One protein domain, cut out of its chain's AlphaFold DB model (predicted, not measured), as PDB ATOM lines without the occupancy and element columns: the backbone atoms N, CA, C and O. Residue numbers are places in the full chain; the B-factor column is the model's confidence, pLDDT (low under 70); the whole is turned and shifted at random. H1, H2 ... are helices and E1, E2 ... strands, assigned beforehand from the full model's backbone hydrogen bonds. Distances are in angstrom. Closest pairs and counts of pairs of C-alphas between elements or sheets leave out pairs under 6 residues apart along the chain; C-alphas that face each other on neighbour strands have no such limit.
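This is residues 199 to 259 of the 270 residues of an uncharacterized protein of Erysipelotrichaceae bacterium 2_2_44A (UniProt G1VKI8). With little regular structure, this is a narrow rod of mostly loops: at one end one helix, H1, and one strand, E1, lie side by side, the chain folding back between them, while loops before H1 and after E1 make the other end. The printed part has 61 residues, one named helix then one named strand, with 19 residues in these elements; the class is mixed. It is only just loose, close to compact, with a radius of gyration of the C-alphas of 13.0 A, and spans 43 by 20 by 18 A.

Residues 199 to 221 hold no named element, from C-alpha 199 at (-46.654, -6.387, 3.445). H1, residues 222 to 234, measures 18.0 A and begins at C-alpha 222 (-47.065, 15.299, 11.232). E1, residues 243 to 248, measures 15.8 A and ends at C-alpha 248 (-39.945, 12.958, 6.720).

H1 and E1 have 8 pairs of C-alphas within 8 A; the closest, Ala 233 and Cys 243, are 5.6 A apart. Their centres are 9.1 A apart. E1 pairs with no named strand. In H1 every O i to N i+4 pair is within hydrogen-bond range.

The farthest C-alphas, Leu 199 and Glu 236, are 42.7 A apart. The printed part has no cut, and the link H1 to E1 is short. No printed residue is under 70 in pLDDT.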
ATOM      1  N   LEU A 199     -47.631  -7.047   2.574       95.38
ATOM      2  CA  LEU A 199     -46.654  -6.387   3.445       95.38
ATOM      3  C   LEU A 199     -47.354  -5.760   4.670       95.38
ATOM      4  O   LEU A 199     -48.515  -5.342   4.554       95.38
ATOM      5  N   PRO A 200     -46.680  -5.666   5.831       95.44
ATOM      6  CA  PRO A 200     -47.199  -4.978   7.012       95.44
ATOM      7  C   PRO A 200     -47.278  -3.459   6.806       95.44
ATOM      8  O   PRO A 200     -46.515  -2.877   6.040       95.44
ATOM      9  N   PHE A 201     -48.159  -2.785   7.544       95.19
ATOM     10  CA  PHE A 201     -48.121  -1.322   7.650       95.19
ATOM     11  C   PHE A 201     -47.011  -0.878   8.606       95.19
ATOM     12  O   PHE A 201     -46.789  -1.511   9.644       95.19
ATOM     13  N   MET A 202     -46.345   0.230   8.278       96.19
ATOM     14  CA  MET A 202     -45.410   0.878   9.196       96.19
ATOM     15  C   MET A 202     -46.187   1.666  10.261       96.19
ATOM     16  O   MET A 202     -47.123   2.407   9.961       96.19
ATOM     17  N   THR A 203     -45.802   1.494  11.519       96.56
ATOM     18  CA  THR A 203     -46.378   2.089  12.728       96.56
ATOM     19  C   THR A 203     -45.245   2.600  13.617       96.56
ATOM     20  O   THR A 203     -44.073   2.377  13.327       96.56
ATOM     21  N   VAL A 204     -45.564   3.308  14.703       96.75
ATOM     22  CA  VAL A 204     -44.534   3.794  15.640       96.75
ATOM     23  C   VAL A 204     -43.778   2.628  16.300       96.75
ATOM     24  O   VAL A 204     -42.575   2.734  16.516       96.75
ATOM     25  N   ASP A 205     -44.457   1.507  16.563       96.75
ATOM     26  CA  ASP A 205     -43.900   0.364  17.302       96.75
ATOM     27  C   ASP A 205     -42.998  -0.547  16.451       96.75
ATOM     28  O   ASP A 205     -42.122  -1.220  16.993       96.75
ATOM     29  N   ASN A 206     -43.204  -0.586  15.129       96.12
ATOM     30  CA  ASN A 206     -42.401  -1.379  14.187       96.12
ATOM     31  C   ASN A 206     -41.537  -0.516  13.245       96.12
ATOM     32  O   ASN A 206     -41.022  -1.025  12.251       96.12
ATOM     33  N   PHE A 207     -41.378   0.776  13.552       96.81
ATOM     34  CA  PHE A 207     -40.634   1.716  12.721       96.81
ATOM     35  C   PHE A 207     -39.151   1.313  12.608       96.81
ATOM     36  O   PHE A 207     -38.479   1.188  13.640       96.81
ATOM     37  N   PRO A 208     -38.595   1.130  11.395       96.06
ATOM     38  CA  PRO A 208     -37.226   0.653  11.249       96.06
ATOM     39  C   PRO A 208     -36.194   1.645  11.795       96.06
ATOM     40  O   PRO A 208     -36.205   2.832  11.468       96.06
ATOM     41  N   SER A 209     -35.255   1.155  12.607       96.38
ATOM     42  CA  SER A 209     -34.294   2.009  13.322       96.38
ATOM     43  C   SER A 209     -33.366   2.810  12.404       96.38
ATOM     44  O   SER A 209     -32.957   3.909  12.765       96.38
ATOM     45  N   TYR A 210     -33.072   2.298  11.207       95.62
ATOM     46  CA  TYR A 210     -32.264   2.980  10.189       95.62
ATOM     47  C   TYR A 210     -32.998   4.133   9.487       95.62
ATOM     48  O   TYR A 210     -32.347   4.962   8.856       95.62
ATOM     49  N   HIS A 211     -34.325   4.222   9.630       96.06
ATOM     50  CA  HIS A 211     -35.121   5.374   9.199       96.06
ATOM     51  C   HIS A 211     -35.318   6.415  10.306       96.06
ATOM     52  O   HIS A 211     -35.874   7.478  10.040       96.06
ATOM     53  N   ILE A 212     -34.903   6.141  11.550       97.00
ATOM     54  CA  ILE A 212     -35.036   7.110  12.643       97.00
ATOM     55  C   ILE A 212     -34.039   8.245  12.402       97.00
ATOM     56  O   ILE A 212     -32.824   8.054  12.394       97.00
ATOM     57  N   GLY A 213     -34.582   9.444  12.210       96.44
ATOM     58  CA  GLY A 213     -33.819  10.672  12.029       96.44
ATOM     59  C   GLY A 213     -33.041  11.063  13.284       96.44
ATOM     60  O   GLY A 213     -33.241  10.515  14.371       96.44
ATOM     61  N   ASN A 214     -32.156  12.052  13.164       96.75
ATOM     62  CA  ASN A 214     -31.215  12.392  14.239       96.75
ATOM     63  C   ASN A 214     -31.875  12.887  15.547       96.75
ATOM     64  O   ASN A 214     -31.223  12.897  16.589       96.75
ATOM     65  N   SER A 215     -33.170  13.212  15.517       96.12
ATOM     66  CA  SER A 215     -34.005  13.441  16.702       96.12
ATOM     67  C   SER A 215     -34.144  12.234  17.640       96.12
ATOM     68  O   SER A 215     -34.495  12.418  18.809       96.12
ATOM     69  N   GLY A 216     -33.923  11.011  17.142       96.44
ATOM     70  CA  GLY A 216     -34.133   9.770  17.887       96.44
ATOM     71  C   GLY A 216     -35.604   9.477  18.207       96.44
ATOM     72  O   GLY A 216     -35.876   8.745  19.159       96.44
ATOM     73  N   ARG A 217     -36.560  10.081  17.484       97.38
ATOM     74  CA  ARG A 217     -37.999   9.981  17.774       97.38
ATOM     75  C   ARG A 217     -38.850   9.748  16.532       97.38
ATOM     76  O   ARG A 217     -38.585  10.293  15.467       97.38
ATOM     77  N   VAL A 218     -39.929   9.000  16.744       98.38
ATOM     78  CA  VAL A 218     -40.951   8.667  15.749       98.38
ATOM     79  C   VAL A 218     -42.308   9.152  16.261       98.38
ATOM     80  O   VAL A 218     -42.604   9.049  17.453       98.38
ATOM     81  N   PHE A 219     -43.133   9.690  15.367       98.19
ATOM     82  CA  PHE A 219     -44.417  10.312  15.671       98.19
ATOM     83  C   PHE A 219     -45.509   9.727  14.777       98.19
ATOM     84  O   PHE A 219     -45.333   9.601  13.569       98.19
ATOM     85  N   ALA A 220     -46.677   9.422  15.343       96.94
ATOM     86  CA  ALA A 220     -47.804   8.906  14.563       96.94
ATOM     87  C   ALA A 220     -48.405   9.945  13.591       96.94
ATOM     88  O   ALA A 220     -49.097   9.574  12.648       96.94
ATOM     89  N   THR A 221     -48.176  11.245  13.814       97.44
ATOM     90  CA  THR A 221     -48.735  12.327  12.990       97.44
ATOM     91  C   THR A 221     -47.722  13.443  12.744       97.44
ATOM     92  O   THR A 221     -46.870  13.732  13.589       97.44
ATOM     93  N   LYS A 222     -47.872  14.129  11.604       97.25
ATOM     94  CA  LYS A 222     -47.065  15.299  11.232       97.25
ATOM     95  C   LYS A 222     -47.148  16.420  12.268       97.25
ATOM     96  O   LYS A 222     -46.126  16.985  12.623       97.25
ATOM     97  N   ALA A 223     -48.350  16.704  12.775       98.19
ATOM     98  CA  ALA A 223     -48.576  17.770  13.752       98.19
ATOM     99  C   ALA A 223     -47.821  17.518  15.070       98.19
ATOM    100  O   ALA A 223     -47.158  18.417  15.575       98.19
ATOM    101  N   ALA A 224     -47.830  16.279  15.580       98.25
ATOM    102  CA  ALA A 224     -47.073  15.930  16.783       98.25
ATOM    103  C   ALA A 224     -45.552  16.059  16.574       98.25
ATOM    104  O   ALA A 224     -44.840  16.506  17.474       98.25
ATOM    105  N   ALA A 225     -45.058  15.706  15.380       98.38
ATOM    106  CA  ALA A 225     -43.662  15.913  15.005       98.38
ATOM    107  C   ALA A 225     -43.313  17.412  14.897       98.38
ATOM    108  O   ALA A 225     -42.289  17.835  15.425       98.38
ATOM    109  N   GLU A 226     -44.179  18.223  14.276       98.31
ATOM    110  CA  GLU A 226     -44.037  19.681  14.147       98.31
ATOM    111  C   GLU A 226     -43.996  20.383  15.505       98.31
ATOM    112  O   GLU A 226     -43.069  21.146  15.769       98.31
ATOM    113  N   GLU A 227     -44.977  20.145  16.374       98.44
ATOM    114  CA  GLU A 227     -45.071  20.795  17.685       98.44
ATOM    115  C   GLU A 227     -43.860  20.464  18.563       98.44
ATOM    116  O   GLU A 227     -43.239  21.360  19.148       98.44
ATOM    117  N   TRP A 228     -43.461  19.187  18.598       98.44
ATOM    118  CA  TRP A 228     -42.269  18.766  19.322       98.44
ATOM    119  C   TRP A 228     -40.999  19.390  18.731       98.44
ATOM    120  O   TRP A 228     -40.217  19.991  19.470       98.44
ATOM    121  N   ALA A 229     -40.802  19.306  17.411       98.31
ATOM    122  CA  ALA A 229     -39.591  19.791  16.756       98.31
ATOM    123  C   ALA A 229     -39.419  21.309  16.891       98.31
ATOM    124  O   ALA A 229     -38.333  21.772  17.235       98.31
ATOM    125  N   ASN A 230     -40.494  22.083  16.701       98.12
ATOM    126  CA  ASN A 230     -40.471  23.535  16.887       98.12
ATOM    127  C   ASN A 230     -40.155  23.905  18.340       98.12
ATOM    128  O   ASN A 230     -39.357  24.811  18.580       98.12
ATOM    129  N   THR A 231     -40.706  23.170  19.311       98.19
ATOM    130  CA  THR A 231     -40.362  23.356  20.730       98.19
ATOM    131  C   THR A 231     -38.871  23.100  20.965       98.19
ATOM    132  O   THR A 231     -38.207  23.904  21.618       98.19
ATOM    133  N   GLN A 232     -38.300  22.031  20.397       97.62
ATOM    134  CA  GLN A 232     -36.863  21.750  20.517       97.62
ATOM    135  C   GLN A 232     -35.975  22.782  19.804       97.62
ATOM    136  O   GLN A 232     -34.901  23.084  20.314       97.62
ATOM    137  N   ALA A 233     -36.393  23.332  18.663       97.38
ATOM    138  CA  ALA A 233     -35.609  24.327  17.929       97.38
ATOM    139  C   ALA A 233     -35.640  25.729  18.565       97.38
ATOM    140  O   ALA A 233     -34.700  26.502  18.386       97.38
ATOM    141  N   THR A 234     -36.692  26.056  19.324       97.12
ATOM    142  CA  THR A 234     -36.905  27.394  19.913       97.12
ATOM    143  C   THR A 234     -36.643  27.484  21.418       97.12
ATOM    144  O   THR A 234     -36.511  28.588  21.941       97.12
ATOM    145  N   THR A 235     -36.523  26.357  22.128       97.56
ATOM    146  CA  THR A 235     -36.191  26.349  23.564       97.56
ATOM    147  C   THR A 235     -34.692  26.560  23.767       97.56
ATOM    148  O   THR A 235     -33.891  25.688  23.427       97.56
ATOM    149  N   GLU A 236     -34.305  27.693  24.352       95.81
ATOM    150  CA  GLU A 236     -32.911  27.974  24.715       95.81
ATOM    151  C   GLU A 236     -32.349  26.872  25.636       95.81
ATOM    152  O   GLU A 236     -33.015  26.411  26.564       95.81
ATOM    153  N   GLY A 237     -31.133  26.400  25.347       95.06
ATOM    154  CA  GLY A 237     -30.512  25.265  26.042       95.06
ATOM    155  C   GLY A 237     -30.894  23.873  25.510       95.06
ATOM    156  O   GLY A 237     -30.289  22.885  25.924       95.06
ATOM    157  N   SER A 238     -31.832  23.766  24.563       96.31
ATOM    158  CA  SER A 238     -32.049  22.531  23.798       96.31
ATOM    159  C   SER A 238     -30.815  22.184  22.945       96.31
ATOM    160  O   SER A 238     -30.236  23.085  22.332       96.31
ATOM    161  N   PRO A 239     -30.428  20.898  22.798       95.00
ATOM    162  CA  PRO A 239     -29.364  20.504  21.863       95.00
ATOM    163  C   PRO A 239     -29.692  20.889  20.407       95.00
ATOM    164  O   PRO A 239     -28.800  21.179  19.602       95.00
ATOM    165  N   TRP A 240     -30.985  20.957  20.088       96.94
ATOM    166  CA  TRP A 240     -31.516  21.312  18.775       96.94
ATOM    167  C   TRP A 240     -31.854  22.802  18.635       96.94
ATOM    168  O   TRP A 240     -32.399  23.191  17.608       96.94
ATOM    169  N   PHE A 241     -31.532  23.639  19.630       97.06
ATOM    170  CA  PHE A 241     -31.772  25.081  19.560       97.06
ATOM    171  C   PHE A 241     -31.113  25.693  18.316       97.06
ATOM    172  O   PHE A 241     -29.970  25.353  17.987       97.06
ATOM    173  N   ASP A 242     -31.851  26.570  17.635       96.69
ATOM    174  CA  ASP A 242     -31.452  27.229  16.385       96.69
ATOM    175  C   ASP A 242     -31.017  26.238  15.279       96.69
ATOM    176  O   ASP A 242     -30.030  26.429  14.569       96.69
ATOM    177  N   CYS A 243     -31.743  25.121  15.160       97.31
ATOM    178  CA  CYS A 243     -31.654  24.203  14.024       97.31
ATOM    179  C   CYS A 243     -32.789  24.426  13.017       97.31
ATOM    180  O   CYS A 243     -33.941  24.647  13.390       97.31
ATOM    181  N   LEU A 244     -32.479  24.226  11.737       97.31
ATOM    182  CA  LEU A 244     -33.467  23.920  10.707       97.31
ATOM    183  C   LEU A 244     -34.125  22.569  11.002       97.31
ATOM    184  O   LEU A 244     -33.444  21.615  11.379       97.31
ATOM    185  N   ILE A 245     -35.437  22.490  10.787       98.19
ATOM    186  CA  ILE A 245     -36.248  21.283  10.978       98.19
ATOM    187  C   ILE A 245     -36.605  20.703   9.608       98.19
ATOM    188  O   ILE A 245     -37.177  21.396   8.767       98.19
ATOM    189  N   GLU A 246     -36.347  19.413   9.421       97.88
ATOM    190  CA  GLU A 246     -36.931  18.598   8.361       97.88
ATOM    191  C   GLU A 246     -37.823  17.515   8.978       97.88
ATOM    192  O   GLU A 246     -37.517  16.936  10.023       97.88
ATOM    193  N   LEU A 247     -38.938  17.244   8.305       97.75
ATOM    194  CA  LEU A 247     -39.911  16.230   8.676       97.75
ATOM    195  C   LEU A 247     -40.060  15.269   7.509       97.75
ATOM    196  O   LEU A 247     -40.369  15.707   6.399       97.75
ATOM    197  N   SER A 248     -39.882  13.979   7.761       95.62
ATOM    198  CA  SER A 248     -39.945  12.958   6.720       95.62
ATOM    199  C   SER A 248     -40.819  11.776   7.126       95.62
ATOM    200  O   SER A 248     -40.886  11.381   8.291       95.62
ATOM    201  N   GLN A 249     -41.494  11.220   6.123       95.81
ATOM    202  CA  GLN A 249     -42.087   9.889   6.155       95.81
ATOM    203  C   GLN A 249     -41.164   8.992   5.322       95.81
ATOM    204  O   GLN A 249     -40.904   9.334   4.164       95.81
ATOM    205  N   PRO A 250     -40.619   7.895   5.871       92.50
ATOM    206  CA  PRO A 250     -39.769   7.007   5.096       92.50
ATOM    207  C   PRO A 250     -40.586   6.194   4.096       92.50
ATOM    208  O   PRO A 250     -41.724   5.809   4.375       92.50
ATOM    209  N   ASN A 251     -39.952   5.872   2.971       93.31
ATOM    210  CA  ASN A 251     -40.410   4.854   2.036       93.31
ATOM    211  C   ASN A 251     -39.550   3.605   2.263       93.31
ATOM    212  O   ASN A 251     -38.328   3.690   2.139       93.31
ATOM    213  N   ASP A 252     -40.166   2.463   2.558       93.50
ATOM    214  CA  ASP A 252     -39.463   1.199   2.791       93.50
ATOM    215  C   ASP A 252     -40.111   0.066   1.972       93.50
ATOM    216  O   ASP A 252     -41.342  -0.013   1.959       93.50
ATOM    217  N   PRO A 253     -39.338  -0.773   1.253       94.19
ATOM    218  CA  PRO A 253     -39.886  -1.856   0.436       94.19
ATOM    219  C   PRO A 253     -40.468  -3.025   1.245       94.19
ATOM    220  O   PRO A 253     -41.274  -3.770   0.691       94.19
ATOM    221  N   ASP A 254     -40.106  -3.185   2.521       94.75
ATOM    222  CA  ASP A 254     -40.610  -4.268   3.378       94.75
ATOM    223  C   ASP A 254     -41.967  -3.916   4.029       94.75
ATOM    224  O   ASP A 254     -42.559  -4.733   4.739       94.75
ATOM    225  N   PHE A 255     -42.494  -2.712   3.770       95.75
ATOM    226  CA  PHE A 255     -43.732  -2.187   4.346       95.75
ATOM    227  C   PHE A 255     -44.688  -1.632   3.280       95.75
ATOM    228  O   PHE A 255     -44.296  -1.211   2.193       95.75
ATOM    229  N   GLN A 256     -45.977  -1.562   3.617       93.69
ATOM    230  CA  GLN A 256     -46.957  -0.802   2.843       93.69
ATOM    231  C   GLN A 256     -46.623   0.683   2.930       93.69
ATOM    232  O   GLN A 256     -46.798   1.307   3.979       93.69
ATOM    233  N   ASN A 257     -46.165   1.254   1.820       90.50
ATOM    234  CA  ASN A 257     -45.852   2.669   1.762       90.50
ATOM    235  C   ASN A 257     -47.129   3.506   1.577       90.50
ATOM    236  O   ASN A 257     -47.756   3.463   0.518       90.50
ATOM    237  N   THR A 258     -47.521   4.260   2.605       89.62
ATOM    238  CA  THR A 258     -48.782   5.015   2.644       89.62
ATOM    239  C   THR A 258     -48.582   6.464   3.080       89.62
ATOM    240  O   THR A 258     -47.628   6.802   3.776       89.62
ATOM    241  N   GLU A 259     -49.557   7.326   2.776       89.19
ATOM    242  CA  GLU A 259     -49.621   8.696   3.318       89.19
ATOM    243  C   GLU A 259     -49.723   8.730   4.860       89.19
ATOM    244  O   GLU A 259     -49.475   9.763   5.482       89.19
TER     245      GLU A 259